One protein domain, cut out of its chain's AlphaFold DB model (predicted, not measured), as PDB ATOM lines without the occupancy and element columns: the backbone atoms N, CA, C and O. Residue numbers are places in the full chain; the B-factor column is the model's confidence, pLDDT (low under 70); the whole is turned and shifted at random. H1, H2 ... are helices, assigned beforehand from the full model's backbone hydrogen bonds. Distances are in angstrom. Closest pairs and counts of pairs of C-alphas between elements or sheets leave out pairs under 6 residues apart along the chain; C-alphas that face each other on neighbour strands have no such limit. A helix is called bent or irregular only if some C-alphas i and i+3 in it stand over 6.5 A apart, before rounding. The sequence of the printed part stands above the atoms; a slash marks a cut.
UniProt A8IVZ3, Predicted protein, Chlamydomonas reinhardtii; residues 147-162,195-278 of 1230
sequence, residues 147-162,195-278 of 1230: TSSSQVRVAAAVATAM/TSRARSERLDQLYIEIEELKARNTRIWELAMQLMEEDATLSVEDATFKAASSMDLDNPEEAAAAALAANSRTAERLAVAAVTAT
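What this domain is: This is residues 147 to 162 and 195 to 278 of the 1230 residues of the protein "Predicted protein" of Chlamydomonas reinhardtii (UniProt A8IVZ3). One long helix, H2, makes the long axis, and H3 and H4a, the first arm of the bent helix H4, cross it toward its last residues and make a small helical core with that part. From this core H4b turns off as an arm, H1 meets H4a thinly from another side, and residues 195 to 205 at the first end of H2 stick out. The printed part has 100 residues with four named helices, in the order H1, H2, H3, H4, and no named strand; the class is all helix. It is loose, with a radius of gyration of the C-alphas of 15.9 A, and spans 58 by 29 by 24 A, only just elongated.

How they stand to each other: H2, residues 196 to 230, touches H3, residues 236 to 246, with residues 220 to 228 alone. The closest C-alphas, those of Ala 224 and Ala 239, are 4.7 A apart, and the two run opposite ways at a steep tilt of 67 degrees, only just short of about perpendicular. H4, residues 252 to 278, was assigned as one helix by its hydrogen bonds but is bent: C-alphas 262 and 265 are 7.8 A apart. Its arms H4a, residues 252 to 262, and H4b, residues 265 to 278, stand about perpendicular, at 76 degrees. H2 touches H4a with residues 217 to 221 alone, about perpendicular at 84 degrees; the closest C-alphas are those of Asn 217 and Ala 259, 4.7 A apart. H3 touches H4a at a steep tilt of 48 degrees, opposite ways, with the C-alphas of Ala 244 and Pro 252 closest at 4.9 A. H4, taken whole, is the hub, touching three helices. H1, residues 150 to 162, only just touches H4a, with residues 151 to 155 alone and 3 pairs of C-alphas within 8 A; the closest, those of Val 152 and Ala 258, are 6.9 A apart. These two run the same way at a shallow tilt of 32 degrees, only just short of steep. H1 and H2 are near each other, while H2 and H4b are apart. In H1, H2, H3, H4a and H4b every O i to N i+4 pair is within hydrogen-bond range.

Where its parts are: H2 is 51.0 A long from C-alpha 196 at (85.476, 190.729, 186.328) to C-alpha 230 at (93.504, 195.858, 236.466). H4b measures 20.0 A and ends at C-alpha 278, (113.353, 200.383, 235.260). H1 measures 18.0 A, H4a 15.1 A and H3 15.0 A.

The domain as a whole: The C-alphas farthest apart, those of Thr 195 and Thr 278, are 59.0 A apart. Residues 163 to 194 are not printed, and C-alphas 162 and 195 are 22.1 A apart across the cut. The links H2 to H3 and H3 to H4 are tight. Residues 147 to 162 and 265 to 278 have pLDDT under 70.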
ATOM      1  N   THR A 147     102.842 178.745 214.065       44.53
ATOM      2  CA  THR A 147     103.242 179.011 212.664       44.53
ATOM      3  C   THR A 147     102.822 177.916 211.672       44.53
ATOM      4  O   THR A 147     102.814 178.163 210.463       44.53
ATOM      5  N   SER A 148     102.404 176.738 212.151       48.59
ATOM      6  CA  SER A 148     101.805 175.691 211.312       48.59
ATOM      7  C   SER A 148     100.309 175.904 211.034       48.59
ATOM      8  O   SER A 148      99.800 175.353 210.055       48.59
ATOM      9  N   SER A 149      99.612 176.746 211.813       58.62
ATOM     10  CA  SER A 149      98.190 177.064 211.598       58.62
ATOM     11  C   SER A 149      97.931 177.584 210.177       58.62
ATOM     12  O   SER A 149      98.703 178.376 209.624       58.62
ATOM     13  N   SER A 150      96.843 177.123 209.559       41.88
ATOM     14  CA  SER A 150      96.375 177.616 208.259       41.88
ATOM     15  C   SER A 150      95.938 179.077 208.356       41.88
ATOM     16  O   SER A 150      96.342 179.879 207.516       41.88
ATOM     17  N   GLN A 151      95.201 179.459 209.402       42.41
ATOM     18  CA  GLN A 151      94.730 180.834 209.595       42.41
ATOM     19  C   GLN A 151      95.860 181.822 209.905       42.41
ATOM     20  O   GLN A 151      95.856 182.919 209.354       42.41
ATOM     21  N   VAL A 152      96.892 181.432 210.665       48.03
ATOM     22  CA  VAL A 152      98.087 182.284 210.865       48.03
ATOM     23  C   VAL A 152      98.831 182.497 209.539       48.03
ATOM     24  O   VAL A 152      99.243 183.617 209.224       48.03
ATOM     25  N   ARG A 153      98.937 181.453 208.705       50.22
ATOM     26  CA  ARG A 153      99.500 181.560 207.347       50.22
ATOM     27  C   ARG A 153      98.631 182.420 206.422       50.22
ATOM     28  O   ARG A 153      99.183 183.219 205.667       50.22
ATOM     29  N   VAL A 154      97.302 182.336 206.517       42.47
ATOM     30  CA  VAL A 154      96.369 183.219 205.792       42.47
ATOM     31  C   VAL A 154      96.494 184.665 206.272       42.47
ATOM     32  O   VAL A 154      96.609 185.547 205.430       42.47
ATOM     33  N   ALA A 155      96.574 184.938 207.575       44.97
ATOM     34  CA  ALA A 155      96.755 186.289 208.112       44.97
ATOM     35  C   ALA A 155      98.080 186.923 207.644       44.97
ATOM     36  O   ALA A 155      98.100 188.071 207.195       44.97
ATOM     37  N   ALA A 156      99.179 186.160 207.650       45.62
ATOM     38  CA  ALA A 156     100.466 186.601 207.107       45.62
ATOM     39  C   ALA A 156     100.419 186.823 205.579       45.62
ATOM     40  O   ALA A 156     100.966 187.812 205.069       45.62
ATOM     41  N   ALA A 157      99.729 185.949 204.837       43.00
ATOM     42  CA  ALA A 157      99.512 186.105 203.399       43.00
ATOM     43  C   ALA A 157      98.621 187.318 203.076       43.00
ATOM     44  O   ALA A 157      98.921 188.048 202.137       43.00
ATOM     45  N   VAL A 158      97.593 187.592 203.882       44.97
ATOM     46  CA  VAL A 158      96.697 188.755 203.774       44.97
ATOM     47  C   VAL A 158      97.437 190.050 204.100       44.97
ATOM     48  O   VAL A 158      97.333 191.007 203.336       44.97
ATOM     49  N   ALA A 159      98.261 190.089 205.152       44.59
ATOM     50  CA  ALA A 159      99.120 191.239 205.442       44.59
ATOM     51  C   ALA A 159     100.097 191.524 204.280       44.59
ATOM     52  O   ALA A 159     100.254 192.669 203.848       44.59
ATOM     53  N   THR A 160     100.685 190.471 203.704       44.97
ATOM     54  CA  THR A 160     101.536 190.565 202.504       44.97
ATOM     55  C   THR A 160     100.736 191.027 201.277       44.97
ATOM     56  O   THR A 160     101.196 191.876 200.507       44.97
ATOM     57  N   ALA A 161      99.503 190.543 201.116       41.06
ATOM     58  CA  ALA A 161      98.590 190.943 200.052       41.06
ATOM     59  C   ALA A 161      98.087 192.385 200.216       41.06
ATOM     60  O   ALA A 161      97.879 193.041 199.203       41.06
ATOM     61  N   MET A 162      97.968 192.932 201.432       44.31
ATOM     62  CA  MET A 162      97.663 194.354 201.647       44.31
ATOM     63  C   MET A 162      98.807 195.257 201.172       44.31
ATOM     64  O   MET A 162      98.556 196.253 200.486       44.31
ATOM     65  N   THR A 195      84.714 185.915 186.211       92.06
ATOM     66  CA  THR A 195      84.165 187.175 185.692       92.06
ATOM     67  C   THR A 195      84.735 188.380 186.443       92.06
ATOM     68  O   THR A 195      84.974 188.333 187.649       92.06
ATOM     69  N   SER A 196      84.946 189.492 185.735       84.44
ATOM     70  CA  SER A 196      85.476 190.729 186.328       84.44
ATOM     71  C   SER A 196      84.575 191.292 187.428       84.44
ATOM     72  O   SER A 196      85.088 191.762 188.436       84.44
ATOM     73  N   ARG A 197      83.250 191.196 187.254       90.56
ATOM     74  CA  ARG A 197      82.248 191.695 188.202       90.56
ATOM     75  C   ARG A 197      82.261 190.927 189.531       90.56
ATOM     76  O   ARG A 197      82.472 191.545 190.569       90.56
ATOM     77  N   ALA A 198      82.151 189.597 189.490       88.75
ATOM     78  CA  ALA A 198      82.232 188.780 190.703       88.75
ATOM     79  C   ALA A 198      83.615 188.895 191.373       88.75
ATOM     80  O   ALA A 198      83.745 188.726 192.582       88.75
ATOM     81  N   ARG A 199      84.665 189.215 190.599       91.81
ATOM     82  CA  ARG A 199      86.005 189.481 191.134       91.81
ATOM     83  C   ARG A 199      86.096 190.812 191.875       91.81
ATOM     84  O   ARG A 199      86.768 190.839 192.898       91.81
ATOM     85  N   SER A 200      85.445 191.881 191.405       87.31
ATOM     86  CA  SER A 200      85.297 193.106 192.208       87.31
ATOM     87  C   SER A 200      84.444 192.846 193.447       87.31
ATOM     88  O   SER A 200      84.914 193.106 194.542       87.31
ATOM     89  N   GLU A 201      83.281 192.204 193.303       91.88
ATOM     90  CA  GLU A 201      82.368 191.929 194.424       91.88
ATOM     91  C   GLU A 201      83.052 191.081 195.522       91.88
ATOM     92  O   GLU A 201      82.959 191.414 196.703       91.88
ATOM     93  N   ARG A 202      83.853 190.061 195.160       92.88
ATOM     94  CA  ARG A 202      84.651 189.299 196.139       92.88
ATOM     95  C   ARG A 202      85.835 190.088 196.718       92.88
ATOM     96  O   ARG A 202      86.203 189.830 197.858       92.88
ATOM     97  N   LEU A 203      86.437 191.027 195.980       88.06
ATOM     98  CA  LEU A 203      87.496 191.901 196.515       88.06
ATOM     99  C   LEU A 203      86.944 192.943 197.495       88.06
ATOM    100  O   LEU A 203      87.589 193.211 198.505       88.06
ATOM    101  N   ASP A 204      85.761 193.490 197.221       91.19
ATOM    102  CA  ASP A 204      85.076 194.425 198.112       91.19
ATOM    103  C   ASP A 204      84.617 193.705 199.394       91.19
ATOM    104  O   ASP A 204      84.805 194.227 200.492       91.19
ATOM    105  N   GLN A 205      84.134 192.458 199.291       92.38
ATOM    106  CA  GLN A 205      83.816 191.652 200.475       92.38
ATOM    107  C   GLN A 205      85.067 191.237 201.271       92.38
ATOM    108  O   GLN A 205      85.066 191.364 202.490       92.38
ATOM    109  N   LEU A 206      86.163 190.840 200.608       91.69
ATOM    110  CA  LEU A 206      87.456 190.610 201.276       91.69
ATOM    111  C   LEU A 206      87.972 191.875 201.987       91.69
ATOM    112  O   LEU A 206      88.610 191.770 203.029       91.69
ATOM    113  N   TYR A 207      87.711 193.070 201.452       91.44
ATOM    114  CA  TYR A 207      88.074 194.320 202.122       91.44
ATOM    115  C   TYR A 207      87.276 194.516 203.423       91.44
ATOM    116  O   TYR A 207      87.868 194.877 204.438       91.44
ATOM    117  N   ILE A 208      85.969 194.227 203.412       91.75
ATOM    118  CA  ILE A 208      85.111 194.274 204.610       91.75
ATOM    119  C   ILE A 208      85.587 193.251 205.653       91.75
ATOM    120  O   ILE A 208      85.884 193.645 206.780       91.75
ATOM    121  N   GLU A 209      85.782 191.987 205.253       92.00
ATOM    122  CA  GLU A 209      86.305 190.907 206.112       92.00
ATOM    123  C   GLU A 209      87.619 191.312 206.817       92.00
ATOM    124  O   GLU A 209      87.830 191.006 207.990       92.00
ATOM    125  N   ILE A 210      88.509 192.049 206.136       88.00
ATOM    126  CA  ILE A 210      89.786 192.486 206.719       88.00
ATOM    127  C   ILE A 210      89.633 193.703 207.651       88.00
ATOM    128  O   ILE A 210      90.337 193.769 208.661       88.00
ATOM    129  N   GLU A 211      88.754 194.669 207.363       90.19
ATOM    130  CA  GLU A 211      88.507 195.779 208.301       90.19
ATOM    131  C   GLU A 211      87.790 195.299 209.579       90.19
ATOM    132  O   GLU A 211      88.112 195.773 210.671       90.19
ATOM    133  N   GLU A 212      86.913 194.297 209.482       92.81
ATOM    134  CA  GLU A 212      86.305 193.627 210.643       92.81
ATOM    135  C   GLU A 212      87.354 192.888 211.491       92.81
ATOM    136  O   GLU A 212      87.406 193.072 212.711       92.81
ATOM    137  N   LEU A 213      88.259 192.126 210.860       91.31
ATOM    138  CA  LEU A 213      89.379 191.472 211.555       91.31
ATOM    139  C   LEU A 213      90.324 192.479 212.233       91.31
ATOM    140  O   LEU A 213      90.796 192.222 213.342       91.31
ATOM    141  N   LYS A 214      90.577 193.643 211.620       90.88
ATOM    142  CA  LYS A 214      91.335 194.728 212.268       90.88
ATOM    143  C   LYS A 214      90.611 195.255 213.501       90.88
ATOM    144  O   LYS A 214      91.226 195.315 214.560       90.88
ATOM    145  N   ALA A 215      89.329 195.604 213.382       92.31
ATOM    146  CA  ALA A 215      88.542 196.128 214.497       92.31
ATOM    147  C   ALA A 215      88.480 195.130 215.670       92.31
ATOM    148  O   ALA A 215      88.661 195.520 216.824       92.31
ATOM    149  N   ARG A 216      88.318 193.834 215.371       95.12
ATOM    150  CA  ARG A 216      88.378 192.733 216.346       95.12
ATOM    151  C   ARG A 216      89.748 192.657 217.029       95.12
ATOM    152  O   ARG A 216      89.801 192.684 218.255       95.12
ATOM    153  N   ASN A 217      90.849 192.654 216.274       94.50
ATOM    154  CA  ASN A 217      92.204 192.603 216.842       94.50
ATOM    155  C   ASN A 217      92.572 193.860 217.652       94.50
ATOM    156  O   ASN A 217      93.288 193.748 218.647       94.50
ATOM    157  N   THR A 218      92.086 195.044 217.263       94.06
ATOM    158  CA  THR A 218      92.241 196.275 218.055       94.06
ATOM    159  C   THR A 218      91.478 196.172 219.372       94.06
ATOM    160  O   THR A 218      92.068 196.426 220.417       94.06
ATOM    161  N   ARG A 219      90.223 195.707 219.356       96.06
ATOM    162  CA  ARG A 219      89.409 195.564 220.574       96.06
ATOM    163  C   ARG A 219      89.950 194.502 221.541       96.06
ATOM    164  O   ARG A 219      89.934 194.731 222.746       96.06
ATOM    165  N   ILE A 220      90.486 193.387 221.031       97.38
ATOM    166  CA  ILE A 220      91.208 192.393 221.851       97.38
ATOM    167  C   ILE A 220      92.428 193.043 222.519       97.38
ATOM    168  O   ILE A 220      92.679 192.804 223.695       97.38
ATOM    169  N   TRP A 221      93.171 193.891 221.800       96.75
ATOM    170  CA  TRP A 221      94.333 194.587 222.357       96.75
ATOM    171  C   TRP A 221      93.955 195.656 223.396       96.75
ATOM    172  O   TRP A 221      94.617 195.768 224.422       96.75
ATOM    173  N   GLU A 222      92.876 196.410 223.174       96.75
ATOM    174  CA  GLU A 222      92.345 197.386 224.137       96.75
ATOM    175  C   GLU A 222      91.897 196.707 225.442       96.75
ATOM    176  O   GLU A 222      92.286 197.145 226.524       96.75
ATOM    177  N   LEU A 223      91.165 195.592 225.344       97.81
ATOM    178  CA  LEU A 223      90.774 194.778 226.501       97.81
ATOM    179  C   LEU A 223      91.985 194.130 227.194       97.81
ATOM    180  O   LEU A 223      92.015 194.052 228.416       97.81
ATOM    181  N   ALA A 224      93.008 193.703 226.447       97.31
ATOM    182  CA  ALA A 224      94.237 193.161 227.030       97.31
ATOM    183  C   ALA A 224      95.016 194.220 227.823       97.31
ATOM    184  O   ALA A 224      95.507 193.929 228.912       97.31
ATOM    185  N   MET A 225      95.102 195.453 227.310       97.31
ATOM    186  CA  MET A 225      95.692 196.576 228.043       97.31
ATOM    187  C   MET A 225      94.913 196.871 229.330       97.31
ATOM    188  O   MET A 225      95.530 196.971 230.384       97.31
ATOM    189  N   GLN A 226      93.576 196.919 229.271       97.56
ATOM    190  CA  GLN A 226      92.728 197.111 230.456       97.56
ATOM    191  C   GLN A 226      92.927 195.999 231.494       97.56
ATOM    192  O   GLN A 226      93.102 196.286 232.673       97.56
ATOM    193  N   LEU A 227      93.002 194.736 231.066       97.62
ATOM    194  CA  LEU A 227      93.253 193.608 231.966       97.62
ATOM    195  C   LEU A 227      94.643 193.662 232.628       97.62
ATOM    196  O   LEU A 227      94.762 193.232 233.769       97.62
ATOM    197  N   MET A 228      95.669 194.204 231.960       97.69
ATOM    198  CA  MET A 228      96.993 194.445 232.567       97.69
ATOM    199  C   MET A 228      97.033 195.696 233.464       97.69
ATOM    200  O   MET A 228      97.887 195.783 234.345       97.69
ATOM    201  N   GLU A 229      96.133 196.663 233.259       96.81
ATOM    202  CA  GLU A 229      95.940 197.809 234.161       96.81
ATOM    203  C   GLU A 229      95.167 197.406 235.434       96.81
ATOM    204  O   GLU A 229      95.468 197.911 236.516       96.81
ATOM    205  N   GLU A 230      94.219 196.466 235.330       97.31
ATOM    206  CA  GLU A 230      93.504 195.858 236.466       97.31
ATOM    207  C   GLU A 230      94.362 194.838 237.237       97.31
ATOM    208  O   GLU A 230      94.317 194.794 238.468       97.31
ATOM    209  N   ASP A 231      95.143 194.018 236.527       97.19
ATOM    210  CA  ASP A 231      96.001 192.972 237.089       97.19
ATOM    211  C   ASP A 231      97.384 192.980 236.418       97.19
ATOM    212  O   ASP A 231      97.657 192.277 235.442       97.19
ATOM    213  N   ALA A 232      98.290 193.758 237.011       95.44
ATOM    214  CA  ALA A 232      99.679 193.897 236.578       95.44
ATOM    215  C   ALA A 232     100.531 192.613 236.730       95.44
ATOM    216  O   ALA A 232     101.736 192.658 236.474       95.44
ATOM    217  N   THR A 233      99.951 191.482 237.161       96.25
ATOM    218  CA  THR A 233     100.629 190.173 237.166       96.25
ATOM    219  C   THR A 233     100.376 189.352 235.899       96.25
ATOM    220  O   THR A 233     101.119 188.403 235.642       96.25
ATOM    221  N   LEU A 234      99.382 189.720 235.080       96.12
ATOM    222  CA  LEU A 234      99.111 189.056 233.803       96.12
ATOM    223  C   LEU A 234     100.219 189.335 232.783       96.12
ATOM    224  O   LEU A 234     100.623 190.480 232.575       96.12
ATOM    225  N   SER A 235     100.665 188.293 232.076       96.31
ATOM    226  CA  SER A 235     101.494 188.492 230.888       96.31
ATOM    227  C   SER A 235     100.659 189.059 229.731       96.31
ATOM    228  O   SER A 235      99.437 188.928 229.697       96.31
ATOM    229  N   VAL A 236     101.323 189.643 228.728       95.38
ATOM    230  CA  VAL A 236     100.657 190.124 227.502       95.38
ATOM    231  C   VAL A 236      99.931 188.980 226.774       95.38
ATOM    232  O   VAL A 236      98.892 189.200 226.151       95.38
ATOM    233  N   GLU A 237     100.447 187.752 226.865       96.12
ATOM    234  CA  GLU A 237      99.850 186.564 226.244       96.12
ATOM    235  C   GLU A 237      98.598 186.113 227.017       96.12
ATOM    236  O   GLU A 237      97.535 185.948 226.415       96.12
ATOM    237  N   ASP A 238      98.663 186.052 228.351       97.12
ATOM    238  CA  ASP A 238      97.503 185.740 229.203       97.12
ATOM    239  C   ASP A 238      96.408 186.811 229.093       97.12
ATOM    240  O   ASP A 238      95.223 186.491 228.985       97.12
ATOM    241  N   ALA A 239      96.789 188.092 229.081       97.19
ATOM    242  CA  ALA A 239      95.859 189.212 228.976       97.19
ATOM    243  C   ALA A 239      95.169 189.265 227.604       97.19
ATOM    244  O   ALA A 239      93.960 189.489 227.544       97.19
ATOM    245  N   THR A 240      95.888 189.005 226.504       96.62
ATOM    246  CA  THR A 240      95.270 188.917 225.164       96.62
ATOM    247  C   THR A 240      94.406 187.670 224.992       96.62
ATOM    248  O   THR A 240      93.360 187.759 224.346       96.62
ATOM    249  N   PHE A 241      94.756 186.541 225.614       97.75
ATOM    250  CA  PHE A 241      93.895 185.356 225.639       97.75
ATOM    251  C   PHE A 241      92.617 185.566 226.468       97.75
ATOM    252  O   PHE A 241      91.510 185.284 225.996       97.75
ATOM    253  N   LYS A 242      92.740 186.135 227.672       97.12
ATOM    254  CA  LYS A 242      91.619 186.499 228.557       97.12
ATOM    255  C   LYS A 242      90.707 187.542 227.895       97.12
ATOM    256  O   LYS A 242      89.487 187.387 227.929       97.12
ATOM    257  N   ALA A 243      91.279 188.525 227.194       97.56
ATOM    258  CA  ALA A 243      90.543 189.481 226.366       97.56
ATOM    259  C   ALA A 243      89.781 188.808 225.210       97.56
ATOM    260  O   ALA A 243      88.584 189.045 225.052       97.56
ATOM    261  N   ALA A 244      90.433 187.938 224.430       97.50
ATOM    262  CA  ALA A 244      89.784 187.216 223.332       97.50
ATOM    263  C   ALA A 244      88.653 186.293 223.825       97.50
ATOM    264  O   ALA A 244      87.594 186.237 223.203       97.50
ATOM    265  N   SER A 245      88.839 185.638 224.974       97.31
ATOM    266  CA  SER A 245      87.814 184.818 225.633       97.31
ATOM    267  C   SER A 245      86.628 185.660 226.126       97.31
ATOM    268  O   SER A 245      85.481 185.245 225.999       97.31
ATOM    269  N   SER A 246      86.880 186.876 226.629       97.00
ATOM    270  CA  SER A 246      85.833 187.810 227.088       97.00
ATOM    271  C   SER A 246      84.938 188.369 225.971       97.00
ATOM    272  O   SER A 246      83.889 188.943 226.254       97.00
ATOM    273  N   MET A 247      85.339 188.212 224.705       96.25
ATOM    274  CA  MET A 247      84.598 188.690 223.534       96.25
ATOM    275  C   MET A 247      83.644 187.643 222.925       96.25
ATOM    276  O   MET A 247      83.083 187.918 221.868       96.25
ATOM    277  N   ASP A 248      83.470 186.486 223.577       94.56
ATOM    278  CA  ASP A 248      82.607 185.366 223.149       94.56
ATOM    279  C   ASP A 248      82.880 184.932 221.695       94.56
ATOM    280  O   ASP A 248      82.043 185.010 220.795       94.56
ATOM    281  N   LEU A 249      84.143 184.575 221.444       94.62
ATOM    282  CA  LEU A 249      84.678 184.277 220.118       94.62
ATOM    283  C   LEU A 249      84.783 182.765 219.899       94.62
ATOM    284  O   LEU A 249      85.384 182.084 220.724       94.62
ATOM    285  N   ASP A 250      84.334 182.267 218.739       93.38
ATOM    286  CA  ASP A 250      84.311 180.825 218.397       93.38
ATOM    287  C   ASP A 250      85.665 180.108 218.576       93.38
ATOM    288  O   ASP A 250      85.725 178.904 218.814       93.38
ATOM    289  N   ASN A 251      86.762 180.859 218.433       95.12
ATOM    290  CA  ASN A 251      88.121 180.413 218.708       95.12
ATOM    291  C   ASN A 251      88.926 181.559 219.363       95.12
ATOM    292  O   ASN A 251      89.453 182.425 218.650       95.12
ATOM    293  N   PRO A 252      89.012 181.616 220.707       94.56
ATOM    294  CA  PRO A 252      89.708 182.695 221.401       94.56
ATOM    295  C   PRO A 252      91.235 182.542 221.337       94.56
ATOM    296  O   PRO A 252      91.930 183.553 221.289       94.56
ATOM    297  N   GLU A 253      91.764 181.314 221.257       94.69
ATOM    298  CA  GLU A 253      93.207 181.049 221.118       94.69
ATOM    299  C   GLU A 253      93.756 181.641 219.814       94.69
ATOM    300  O   GLU A 253      94.744 182.376 219.807       94.69
ATOM    301  N   GLU A 254      93.078 181.374 218.696       92.06
ATOM    302  CA  GLU A 254      93.452 181.901 217.381       92.06
ATOM    303  C   GLU A 254      93.281 183.421 217.300       92.06
ATOM    304  O   GLU A 254      94.141 184.107 216.744       92.06
ATOM    305  N   ALA A 255      92.206 183.966 217.878       91.88
ATOM    306  CA  ALA A 255      91.974 185.406 217.904       91.88
ATOM    307  C   ALA A 255      93.034 186.143 218.749       91.88
ATOM    308  O   ALA A 255      93.535 187.187 218.325       91.88
ATOM    309  N   ALA A 256      93.438 185.575 219.890       94.00
ATOM    310  CA  ALA A 256      94.550 186.076 220.692       94.00
ATOM    311  C   ALA A 256      95.880 185.984 219.929       94.00
ATOM    312  O   ALA A 256      96.590 186.983 219.821       94.00
ATOM    313  N   ALA A 257      96.186 184.840 219.308       91.00
ATOM    314  CA  ALA A 257      97.391 184.665 218.494       91.00
ATOM    315  C   ALA A 257      97.448 185.640 217.299       91.00
ATOM    316  O   ALA A 257      98.513 186.179 216.988       91.00
ATOM    317  N   ALA A 258      96.312 185.924 216.654       87.56
ATOM    318  CA  ALA A 258      96.214 186.910 215.578       87.56
ATOM    319  C   ALA A 258      96.413 188.352 216.087       87.56
ATOM    320  O   ALA A 258      97.119 189.136 215.442       87.56
ATOM    321  N   ALA A 259      95.844 188.698 217.246       89.81
ATOM    322  CA  ALA A 259      96.032 190.000 217.884       89.81
ATOM    323  C   ALA A 259      97.481 190.206 218.369       89.81
ATOM    324  O   ALA A 259      98.051 191.274 218.132       89.81
ATOM    325  N   LEU A 260      98.105 189.182 218.964       92.94
ATOM    326  CA  LEU A 260      99.520 189.158 219.351       92.94
ATOM    327  C   LEU A 260     100.439 189.290 218.133       92.94
ATOM    328  O   LEU A 260     101.329 190.135 218.125       92.94
ATOM    329  N   ALA A 261     100.204 188.522 217.065       86.44
ATOM    330  CA  ALA A 261     101.004 188.613 215.843       86.44
ATOM    331  C   ALA A 261     100.923 190.015 215.212       86.44
ATOM    332  O   ALA A 261     101.956 190.591 214.851       86.44
ATOM    333  N   ALA A 262      99.719 190.596 215.137       83.44
ATOM    334  CA  ALA A 262      99.492 191.939 214.604       83.44
ATOM    335  C   ALA A 262     100.138 193.048 215.459       83.44
ATOM    336  O   ALA A 262     100.707 193.991 214.905       83.44
ATOM    337  N   ASN A 263     100.085 192.923 216.789       86.56
ATOM    338  CA  ASN A 263     100.592 193.920 217.739       86.56
ATOM    339  C   ASN A 263     101.987 193.603 218.303       86.56
ATOM    340  O   ASN A 263     102.480 194.344 219.148       86.56
ATOM    341  N   SER A 264     102.661 192.564 217.810       79.25
ATOM    342  CA  SER A 264     103.999 192.119 218.236       79.25
ATOM    343  C   SER A 264     105.011 193.264 218.359       79.25
ATOM    344  O   SER A 264     105.625 193.443 219.405       79.25
ATOM    345  N   ARG A 265     105.103 194.136 217.348       63.31
ATOM    346  CA  ARG A 265     105.972 195.335 217.365       63.31
ATOM    347  C   ARG A 265     105.552 196.417 218.361       63.31
ATOM    348  O   ARG A 265     106.347 197.297 218.687       63.31
ATOM    349  N   THR A 266     104.300 196.404 218.800       65.56
ATOM    350  CA  THR A 266     103.778 197.268 219.864       65.56
ATOM    351  C   THR A 266     104.150 196.680 221.226       65.56
ATOM    352  O   THR A 266     104.653 197.414 222.072       65.56
ATOM    353  N   ALA A 267     104.025 195.359 221.397       58.09
ATOM    354  CA  ALA A 267     104.500 194.630 222.573       58.09
ATOM    355  C   ALA A 267     106.022 194.776 222.767       58.09
ATOM    356  O   ALA A 267     106.458 195.158 223.848       58.09
ATOM    357  N   GLU A 268     106.824 194.595 221.708       60.38
ATOM    358  CA  GLU A 268     108.277 194.854 221.703       60.38
ATOM    359  C   GLU A 268     108.604 196.266 222.218       60.38
ATOM    360  O   GLU A 268     109.509 196.449 223.030       60.38
ATOM    361  N   ARG A 269     107.848 197.280 221.776       58.69
ATOM    362  CA  ARG A 269     108.041 198.675 222.199       58.69
ATOM    363  C   ARG A 269     107.634 198.920 223.645       58.69
ATOM    364  O   ARG A 269     108.314 199.692 224.309       58.69
ATOM    365  N   LEU A 270     106.565 198.288 224.128       57.41
ATOM    366  CA  LEU A 270     106.142 198.385 225.528       57.41
ATOM    367  C   LEU A 270     107.126 197.664 226.459       57.41
ATOM    368  O   LEU A 270     107.494 198.222 227.489       57.41
ATOM    369  N   ALA A 271     107.641 196.498 226.063       57.81
ATOM    370  CA  ALA A 271     108.689 195.788 226.794       57.81
ATOM    371  C   ALA A 271     109.991 196.608 226.860       57.81
ATOM    372  O   ALA A 271     110.554 196.786 227.939       57.81
ATOM    373  N   VAL A 272     110.435 197.186 225.736       62.59
ATOM    374  CA  VAL A 272     111.590 198.102 225.718       62.59
ATOM    375  C   VAL A 272     111.319 199.354 226.556       62.59
ATOM    376  O   VAL A 272     112.202 199.761 227.302       62.59
ATOM    377  N   ALA A 273     110.111 199.931 226.506       54.75
ATOM    378  CA  ALA A 273     109.740 201.083 227.326       54.75
ATOM    379  C   ALA A 273     109.803 200.764 228.830       54.75
ATOM    380  O   ALA A 273     110.417 201.522 229.581       54.75
ATOM    381  N   ALA A 274     109.250 199.623 229.257       52.50
ATOM    382  CA  ALA A 274     109.302 199.152 230.640       52.50
ATOM    383  C   ALA A 274     110.746 198.912 231.112       52.50
ATOM    384  O   ALA A 274     111.126 199.399 232.175       52.50
ATOM    385  N   VAL A 275     111.579 198.257 230.293       59.28
ATOM    386  CA  VAL A 275     113.011 198.047 230.584       59.28
ATOM    387  C   VAL A 275     113.783 199.371 230.627       59.28
ATOM    388  O   VAL A 275     114.654 199.546 231.475       59.28
ATOM    389  N   THR A 276     113.468 200.350 229.772       59.94
ATOM    390  CA  THR A 276     114.083 201.684 229.880       59.94
ATOM    391  C   THR A 276     113.591 202.471 231.093       59.94
ATOM    392  O   THR A 276     114.372 203.233 231.651       59.94
ATOM    393  N   ALA A 277     112.351 202.268 231.549       49.62
ATOM    394  CA  ALA A 277     111.827 202.905 232.754       49.62
ATOM    395  C   ALA A 277     112.470 202.338 234.032       49.62
ATOM    396  O   ALA A 277     112.874 203.112 234.899       49.62
ATOM    397  N   THR A 278     112.646 201.014 234.130       54.00
ATOM    398  CA  THR A 278     113.353 200.383 235.260       54.00
ATOM    399  C   THR A 278     114.857 200.656 235.235       54.00
ATOM    400  O   THR A 278     115.456 200.895 236.282       54.00
TER     401      THR A 278